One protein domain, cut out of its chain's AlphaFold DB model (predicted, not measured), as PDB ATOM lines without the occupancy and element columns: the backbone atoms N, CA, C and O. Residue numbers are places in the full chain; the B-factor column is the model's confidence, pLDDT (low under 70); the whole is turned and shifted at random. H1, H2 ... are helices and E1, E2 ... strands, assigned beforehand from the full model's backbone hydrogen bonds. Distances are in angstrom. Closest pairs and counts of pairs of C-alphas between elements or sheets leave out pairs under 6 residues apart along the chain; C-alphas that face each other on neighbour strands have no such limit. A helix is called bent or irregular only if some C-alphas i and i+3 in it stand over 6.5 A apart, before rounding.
ATOM      1  N   ASN A  28      31.419  41.379 -31.911       80.00
ATOM      2  CA  ASN A  28      31.527  42.692 -31.288       80.00
ATOM      3  C   ASN A  28      30.158  43.354 -31.429       80.00
ATOM      4  O   ASN A  28      29.766  43.721 -32.538       80.00
ATOM      5  N   GLU A  29      29.432  43.434 -30.322       86.50
ATOM      6  CA  GLU A  29      28.045  43.883 -30.265       86.50
ATOM      7  C   GLU A  29      27.959  45.251 -29.577       86.50
ATOM      8  O   GLU A  29      28.887  45.693 -28.887       86.50
ATOM      9  N   ALA A  30      26.870  45.975 -29.830       92.31
ATOM     10  CA  ALA A  30      26.614  47.263 -29.209       92.31
ATOM     11  C   ALA A  30      25.685  47.087 -28.000       92.31
ATOM     12  O   ALA A  30      24.570  46.603 -28.148       92.31
ATOM     13  N   PHE A  31      26.129  47.529 -26.825       93.94
ATOM     14  CA  PHE A  31      25.382  47.440 -25.569       93.94
ATOM     15  C   PHE A  31      24.933  48.825 -25.117       93.94
ATOM     16  O   PHE A  31      25.720  49.774 -25.156       93.94
ATOM     17  N   GLN A  32      23.683  48.945 -24.677       96.06
ATOM     18  CA  GLN A  32      23.118  50.206 -24.206       96.06
ATOM     19  C   GLN A  32      23.366  50.399 -22.710       96.06
ATOM     20  O   GLN A  32      23.071  49.519 -21.905       96.06
ATOM     21  N   CYS A  33      23.872  51.568 -22.321       97.38
ATOM     22  CA  CYS A  33      23.918  51.958 -20.917       97.38
ATOM     23  C   CYS A  33      22.514  52.309 -20.412       97.38
ATOM     24  O   CYS A  33      21.860  53.181 -20.977       97.38
ATOM     25  N   HIS A  34      22.094  51.720 -19.294       97.06
ATOM     26  CA  HIS A  34      20.790  51.987 -18.680       97.06
ATOM     27  C   HIS A  34      20.712  53.353 -17.978       97.06
ATOM     28  O   HIS A  34      19.630  53.921 -17.875       97.06
ATOM     29  N   LEU A  35      21.845  53.915 -17.538       96.19
ATOM     30  CA  LEU A  35      21.877  55.218 -16.857       96.19
ATOM     31  C   LEU A  35      21.808  56.409 -17.821       96.19
ATOM     32  O   LEU A  35      21.229  57.436 -17.484       96.19
ATOM     33  N   CYS A  36      22.410  56.300 -19.010       96.75
ATOM     34  CA  CYS A  36      22.508  57.423 -19.954       96.75
ATOM     35  C   CYS A  36      22.060  57.111 -21.386       96.75
ATOM     36  O   CYS A  36      22.181  57.964 -22.261       96.75
ATOM     37  N   GLY A  37      21.611  55.887 -21.669       95.75
ATOM     38  CA  GLY A  37      21.136  55.470 -22.991       95.75
ATOM     39  C   GLY A  37      22.216  55.339 -24.071       95.75
ATOM     40  O   GLY A  37      21.893  54.983 -25.203       95.75
ATOM     41  N   THR A  38      23.489  55.612 -23.758       96.81
ATOM     42  CA  THR A  38      24.587  55.579 -24.737       96.81
ATOM     43  C   THR A  38      24.919  54.147 -25.151       96.81
ATOM     44  O   THR A  38      25.054  53.267 -24.301       96.81
ATOM     45  N   MET A  39      25.120  53.927 -26.451       95.94
ATOM     46  CA  MET A  39      25.553  52.640 -27.003       95.94
ATOM     47  C   MET A  39      27.081  52.521 -26.985       95.94
ATOM     48  O   MET A  39      27.782  53.393 -27.503       95.94
ATOM     49  N   ILE A  40      27.611  51.417 -26.458       94.88
ATOM     50  CA  ILE A  40      29.044  51.108 -26.465       94.88
ATOM     51  C   ILE A  40      29.325  49.825 -27.245       94.88
ATOM     52  O   ILE A  40      28.619  48.834 -27.104       94.88
ATOM     53  N   LYS A  41      30.383  49.820 -28.062       93.69
ATOM     54  CA  LYS A  41      30.846  48.608 -28.757       93.69
ATOM     55  C   LYS A  41      31.777  47.811 -27.850       93.69
ATOM     56  O   LYS A  41      32.821  48.330 -27.437       93.69
ATOM     57  N   ALA A  42      31.409  46.574 -27.550       91.50
ATOM     58  CA  ALA A  42      32.164  45.693 -26.673       91.50
ATOM     59  C   ALA A  42      31.948  44.220 -27.055       91.50
ATOM     60  O   ALA A  42      31.047  43.873 -27.813       91.50
ATOM     61  N   TYR A  43      32.771  43.326 -26.510       89.75
ATOM     62  CA  TYR A  43      32.416  41.907 -26.493       89.75
ATOM     63  C   TYR A  43      31.454  41.626 -25.331       89.75
ATOM     64  O   TYR A  43      31.447  42.361 -24.342       89.75
ATOM     65  N   ASN A  44      30.695  40.530 -25.427       83.69
ATOM     66  CA  ASN A  44      29.671  40.137 -24.448       83.69
ATOM     67  C   ASN A  44      30.117  40.244 -22.973       83.69
ATOM     68  O   ASN A  44      29.382  40.785 -22.160       83.69
ATOM     69  N   PHE A  45      31.348  39.838 -22.641       84.81
ATOM     70  CA  PHE A  45      31.879  39.879 -21.267       84.81
ATOM     71  C   PHE A  45      33.061  40.847 -21.087       84.81
ATOM     72  O   PHE A  45      33.908  40.660 -20.212       84.81
ATOM     73  N   ASP A  46      33.172  41.877 -21.931       92.31
ATOM     74  CA  ASP A  46      34.261  42.857 -21.845       92.31
ATOM     75  C   ASP A  46      34.014  43.874 -20.717       92.31
ATOM     76  O   ASP A  46      33.528  44.992 -20.924       92.31
ATOM     77  N   TYR A  47      34.382  43.472 -19.498       93.56
ATOM     78  CA  TYR A  47      34.340  44.331 -18.315       93.56
ATOM     79  C   TYR A  47      35.178  45.605 -18.492       93.56
ATOM     80  O   TYR A  47      34.797  46.667 -18.006       93.56
ATOM     81  N   TYR A  48      36.303  45.553 -19.209       92.94
ATOM     82  CA  TYR A  48      37.188  46.710 -19.353       92.94
ATOM     83  C   TYR A  48      36.530  47.836 -20.159       92.94
ATOM     84  O   TYR A  48      36.573  49.004 -19.769       92.94
ATOM     85  N   LYS A  49      35.871  47.509 -21.275       93.69
ATOM     86  CA  LYS A  49      35.119  48.500 -22.062       93.69
ATOM     87  C   LYS A  49      33.924  49.052 -21.290       93.69
ATOM     88  O   LYS A  49      33.711  50.264 -21.300       93.69
ATOM     89  N   ARG A  50      33.195  48.189 -20.583       95.44
ATOM     90  CA  ARG A  50      32.021  48.577 -19.788       95.44
ATOM     91  C   ARG A  50      32.394  49.425 -18.567       95.44
ATOM     92  O   ARG A  50      31.740  50.428 -18.317       95.44
ATOM     93  N   SER A  51      33.496  49.121 -17.880       95.56
ATOM     94  CA  SER A  51      34.039  49.935 -16.775       95.56
ATOM     95  C   SER A  51      34.617  51.273 -17.237       95.56
ATOM     96  O   SER A  51      34.459  52.280 -16.552       95.56
ATOM     97  N   ASN A  52      35.230  51.337 -18.425       95.25
ATOM     98  CA  ASN A  52      35.613  52.616 -19.037       95.25
ATOM     99  C   ASN A  52      34.414  53.511 -19.336       95.25
ATOM    100  O   ASN A  52      34.558  54.726 -19.296       95.25
ATOM    101  N   HIS A  53      33.263  52.930 -19.661       95.56
ATOM    102  CA  HIS A  53      32.034  53.696 -19.764       95.56
ATOM    103  C   HIS A  53      31.519  54.079 -18.372       95.56
ATOM    104  O   HIS A  53      31.309  55.254 -18.116       95.56
ATOM    105  N   ALA A  54      31.376  53.120 -17.455       96.56
ATOM    106  CA  ALA A  54      30.783  53.342 -16.135       96.56
ATOM    107  C   ALA A  54      31.489  54.434 -15.313       96.56
ATOM    108  O   ALA A  54      30.823  55.206 -14.632       96.56
ATOM    109  N   ILE A  55      32.816  54.569 -15.436       96.19
ATOM    110  CA  ILE A  55      33.592  55.601 -14.726       96.19
ATOM    111  C   ILE A  55      33.206  57.042 -15.105       96.19
ATOM    112  O   ILE A  55      33.631  57.981 -14.443       96.19
ATOM    113  N   ILE A  56      32.439  57.261 -16.182       95.31
ATOM    114  CA  ILE A  56      31.939  58.606 -16.507       95.31
ATOM    115  C   ILE A  56      30.812  59.045 -15.571       95.31
ATOM    116  O   ILE A  56      30.636  60.249 -15.391       95.31
ATOM    117  N   HIS A  57      30.075  58.080 -15.007       96.06
ATOM    118  CA  HIS A  57      28.978  58.297 -14.058       96.06
ATOM    119  C   HIS A  57      29.474  58.414 -12.621       96.06
ATOM    120  O   HIS A  57      28.710  58.787 -11.738       96.06
ATOM    121  N   THR A  58      30.751  58.116 -12.391       93.44
ATOM    122  CA  THR A  58      31.413  58.324 -11.110       93.44
ATOM    123  C   THR A  58      32.326  59.549 -11.179       93.44
ATOM    124  O   THR A  58      32.709  60.035 -12.251       93.44
ATOM    125  N   ASN A  59      32.713  60.064 -10.014       91.25
ATOM    126  CA  ASN A  59      33.705  61.138  -9.917       91.25
ATOM    127  C   ASN A  59      35.141  60.607  -9.779       91.25
ATOM    128  O   ASN A  59      36.070  61.374  -9.535       91.25
ATOM    129  N   LEU A  60      35.333  59.303  -9.986       94.12
ATOM    130  CA  LEU A  60      36.600  58.626  -9.754       94.12
ATOM    131  C   LEU A  60      37.630  58.966 -10.831       94.12
ATOM    132  O   LEU A  60      37.332  59.023 -12.027       94.12
ATOM    133  N   PRO A 102      40.185  50.315  -2.674       90.44
ATOM    134  CA  PRO A 102      39.259  49.181  -2.721       90.44
ATOM    135  C   PRO A 102      37.776  49.583  -2.745       90.44
ATOM    136  O   PRO A 102      37.004  49.020  -3.513       90.44
ATOM    137  N   HIS A 103      37.389  50.598  -1.965       90.88
ATOM    138  CA  HIS A 103      36.007  51.089  -1.932       90.88
ATOM    139  C   HIS A 103      35.601  51.820  -3.223       90.88
ATOM    140  O   HIS A 103      34.456  51.725  -3.651       90.88
ATOM    141  N   GLU A 104      36.537  52.517  -3.873       93.69
ATOM    142  CA  GLU A 104      36.292  53.190  -5.155       93.69
ATOM    143  C   GLU A 104      36.170  52.169  -6.296       93.69
ATOM    144  O   GLU A 104      35.371  52.333  -7.218       93.69
ATOM    145  N   ASP A 105      36.959  51.093  -6.249       93.75
ATOM    146  CA  ASP A 105      36.849  49.995  -7.209       93.75
ATOM    147  C   ASP A 105      35.520  49.238  -7.049       93.75
ATOM    148  O   ASP A 105      34.875  48.912  -8.048       93.75
ATOM    149  N   GLU A 106      35.054  49.037  -5.813       93.75
ATOM    150  CA  GLU A 106      33.726  48.486  -5.529       93.75
ATOM    151  C   GLU A 106      32.597  49.405  -6.030       93.75
ATOM    152  O   GLU A 106      31.678  48.932  -6.703       93.75
ATOM    153  N   GLU A 107      32.702  50.722  -5.815       95.56
ATOM    154  CA  GLU A 107      31.767  51.710  -6.376       95.56
ATOM    155  C   GLU A 107      31.723  51.632  -7.912       95.56
ATOM    156  O   GLU A 107      30.646  51.617  -8.522       95.56
ATOM    157  N   LEU A 108      32.886  51.535  -8.565       96.00
ATOM    158  CA  LEU A 108      32.966  51.407 -10.018       96.00
ATOM    159  C   LEU A 108      32.329  50.099 -10.501       96.00
ATOM    160  O   LEU A 108      31.565  50.115 -11.469       96.00
ATOM    161  N   LYS A 109      32.609  48.977  -9.834       95.81
ATOM    162  CA  LYS A 109      32.015  47.667 -10.133       95.81
ATOM    163  C   LYS A 109      30.495  47.701 -10.012       95.81
ATOM    164  O   LYS A 109      29.808  47.240 -10.925       95.81
ATOM    165  N   GLN A 110      29.969  48.310  -8.954       96.62
ATOM    166  CA  GLN A 110      28.530  48.486  -8.785       96.62
ATOM    167  C   GLN A 110      27.941  49.374  -9.890       96.62
ATOM    168  O   GLN A 110      26.907  49.053 -10.474       96.62
ATOM    169  N   THR A 111      28.637  50.452 -10.255       97.06
ATOM    170  CA  THR A 111      28.212  51.341 -11.345       97.06
ATOM    171  C   THR A 111      28.196  50.622 -12.699       97.06
ATOM    172  O   THR A 111      27.323  50.890 -13.525       97.06
ATOM    173  N   VAL A 112      29.107  49.669 -12.937       97.12
ATOM    174  CA  VAL A 112      29.076  48.816 -14.139       97.12
ATOM    175  C   VAL A 112      27.798  47.991 -14.197       97.12
ATOM    176  O   VAL A 112      27.183  47.947 -15.261       97.12
ATOM    177  N   VAL A 113      27.381  47.384 -13.083       97.31
ATOM    178  CA  VAL A 113      26.126  46.618 -13.009       97.31
ATOM    179  C   VAL A 113      24.922  47.530 -13.247       97.31
ATOM    180  O   VAL A 113      24.037  47.184 -14.020       97.31
ATOM    181  N   ASN A 114      24.930  48.739 -12.683       97.12
ATOM    182  CA  ASN A 114      23.861  49.716 -12.907       97.12
ATOM    183  C   ASN A 114      23.779  50.173 -14.376       97.12
ATOM    184  O   ASN A 114      22.695  50.435 -14.888       97.12
ATOM    185  N   CYS A 115      24.917  50.278 -15.071       97.00
ATOM    186  CA  CYS A 115      24.943  50.600 -16.500       97.00
ATOM    187  C   CYS A 115      24.505  49.418 -17.372       97.00
ATOM    188  O   CYS A 115      23.831  49.625 -18.382       97.00
ATOM    189  N   PHE A 116      24.940  48.212 -17.010       96.19
ATOM    190  CA  PHE A 116      24.804  46.990 -17.795       96.19
ATOM    191  C   PHE A 116      24.453  45.819 -16.865       96.19
ATOM    192  O   PHE A 116      25.361  45.110 -16.407       96.19
ATOM    193  N   PRO A 117      23.159  45.609 -16.565       94.88
ATOM    194  CA  PRO A 117      22.705  44.573 -15.638       94.88
ATOM    195  C   PRO A 117      23.179  43.165 -16.013       94.88
ATOM    196  O   PRO A 117      23.453  42.342 -15.144       94.88
ATOM    197  N   GLU A 118      23.395  42.887 -17.301       92.25
ATOM    198  CA  GLU A 118      23.914  41.601 -17.768       92.25
ATOM    199  C   GLU A 118      25.344  41.285 -17.276       92.25
ATOM    200  O   GLU A 118      25.794  40.141 -17.358       92.25
ATOM    201  N   MET A 119      26.067  42.270 -16.727       94.00
ATOM    202  CA  MET A 119      27.387  42.068 -16.117       94.00
ATOM    203  C   MET A 119      27.346  41.576 -14.674       94.00
ATOM    204  O   MET A 119      28.404  41.210 -14.159       94.00
ATOM    205  N   GLU A 120      26.184  41.541 -14.019       94.75
ATOM    206  CA  GLU A 120      26.055  41.237 -12.587       94.75
ATOM    207  C   GLU A 120      26.791  39.948 -12.190       94.75
ATOM    208  O   GLU A 120      27.668  39.962 -11.325       94.75
ATOM    209  N   ALA A 121      26.526  38.843 -12.894       93.56
ATOM    210  CA  ALA A 121      27.177  37.563 -12.622       93.56
ATOM    211  C   ALA A 121      28.702  37.620 -12.825       93.56
ATOM    212  O   ALA A 121      29.461  36.983 -12.093       93.56
ATOM    213  N   THR A 122      29.174  38.391 -13.808       93.31
ATOM    214  CA  THR A 122      30.611  38.553 -14.070       93.31
ATOM    215  C   THR A 122      31.282  39.323 -12.937       93.31
ATOM    216  O   THR A 122      32.303  38.875 -12.414       93.31
ATOM    217  N   VAL A 123      30.690  40.443 -12.519       93.50
ATOM    218  CA  VAL A 123      31.213  41.291 -11.440       93.50
ATOM    219  C   VAL A 123      31.199  40.544 -10.105       93.50
ATOM    220  O   VAL A 123      32.206  40.542  -9.400       93.50
ATOM    221  N   LYS A 124      30.118  39.819  -9.795       94.00
ATOM    222  CA  LYS A 124      30.016  39.004  -8.578       94.00
ATOM    223  C   LYS A 124      31.118  37.943  -8.496       94.00
ATOM    224  O   LYS A 124      31.815  37.854  -7.490       94.00
ATOM    225  N   ASN A 125      31.349  37.205  -9.585       93.12
ATOM    226  CA  ASN A 125      32.432  36.219  -9.660       93.12
ATOM    227  C   ASN A 125      33.825  36.849  -9.474       93.12
ATOM    228  O   ASN A 125      34.723  36.204  -8.930       93.12
ATOM    229  N   MET A 126      34.033  38.084  -9.942       90.25
ATOM    230  CA  MET A 126      35.289  38.812  -9.729       90.25
ATOM    231  C   MET A 126      35.480  39.170  -8.249       90.25
ATOM    232  O   MET A 126      36.524  38.844  -7.688       90.25
ATOM    233  N   MET A 127      34.455  39.737  -7.609       89.06
ATOM    234  CA  MET A 127      34.479  40.122  -6.190       89.06
ATOM    235  C   MET A 127      34.700  38.921  -5.263       89.06
ATOM    236  O   MET A 127      35.511  38.968  -4.340       89.06
ATOM    237  N   GLU A 128      34.031  37.796  -5.527       91.69
ATOM    238  CA  GLU A 128      34.208  36.573  -4.738       91.69
ATOM    239  C   GLU A 128      35.634  36.013  -4.837       91.69
ATOM    240  O   GLU A 128      36.176  35.503  -3.854       91.69
ATOM    241  N   ARG A 129      36.272  36.116  -6.011       89.69
ATOM    242  CA  ARG A 129      37.666  35.689  -6.202       89.69
ATOM    243  C   ARG A 129      38.645  36.589  -5.459       89.69
ATOM    244  O   ARG A 129      39.610  36.079  -4.902       89.69
ATOM    245  N   GLU A 130      38.412  37.895  -5.447       86.88
ATOM    246  CA  GLU A 130      39.229  38.848  -4.686       86.88
ATOM    247  C   GLU A 130      39.093  38.611  -3.181       86.88
ATOM    248  O   GLU A 130      40.100  38.515  -2.485       86.88
ATOM    249  N   LYS A 131      37.867  38.382  -2.691       85.44
ATOM    250  CA  LYS A 131      37.623  38.045  -1.284       85.44
ATOM    251  C   LYS A 131      38.359  36.770  -0.860       85.44
ATOM    252  O   LYS A 131      38.965  36.747   0.205       85.44
ATOM    253  N   LYS A 132      38.351  35.730  -1.702       85.62
ATOM    254  CA  LYS A 132      39.097  34.483  -1.448       85.62
ATOM    255  C   LYS A 132      40.613  34.698  -1.426       85.62
ATOM    256  O   LYS A 132      41.284  34.137  -0.572       85.62
ATOM    257  N   LYS A 133      41.152  35.520  -2.331       82.00
ATOM    258  CA  LYS A 133      42.588  35.853  -2.343       82.00
ATOM    259  C   LYS A 133      43.011  36.613  -1.090       82.00
ATOM    260  O   LYS A 133      44.045  36.291  -0.524       82.00
TER     261      LYS A 133
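AT A GLANCE: This is residues 28 to 60 and 102 to 133 of the 153 residues of the protein "C2H2-type domain-containing protein" of Caenorhabditis tropicalis (UniProt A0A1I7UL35). A two-strand hairpin, E1 and E2, sits at one end, and a helical hairpin, H2 and H3, reaches away from it; short H1 lies between E2 and H2. The end of H3, residues 128 to 133, sticks out. The 65 printed residues hold E1, E2, H1, H2, H3 in that order, an antiparallel sheet E1 - E2, mixed class; compact, radius of gyration of the C-alphas 11.5 A, spans 34 by 26 by 15 A.

IN THESE COORDINATES: E1 is residues 28 to 32, from C-alpha 28 at (31.527, 42.692, -31.288); E2 is 39 to 43. H1 is 47 to 54, H2 102 to 115, 19.9 A, and H3 117 to 133, 25.5 A, ending at C-alpha 133 (42.588, 35.853, -2.343). H3 is irregular: C-alphas 118 and 121 are 7.3 A apart.

HOW THE PARTS SIT: In hairpin E1 and E2, N 31 and O 40 are within hydrogen-bond range, 2.8 A. The closest C-alphas of E2 and H1, Ala 42 and Lys 49, are 6.2 A apart. H1 touches H2 about perpendicular, 84 degrees; closest C-alphas Ala 54 and Val 112, 5.2 A. In helical hairpin H2 and H3, residues 109 to 113 touch 119 to 123 at a shallow tilt of 21 degrees, opposite ways; closest C-alphas Val 113 and Glu 120, 5.4 A. Every O i to N i+4 pair is within hydrogen-bond range in H1 and H2, 11 of 13 in H3.

THE WHOLE: The farthest C-alphas, Gly 37 and Lys 133, are 35.7 A apart. Residues 61 to 101 are cut out; C-alphas 60 and 102 are 12.1 A apart. Of the links printed whole, none is long. No printed residue is under pLDDT 70.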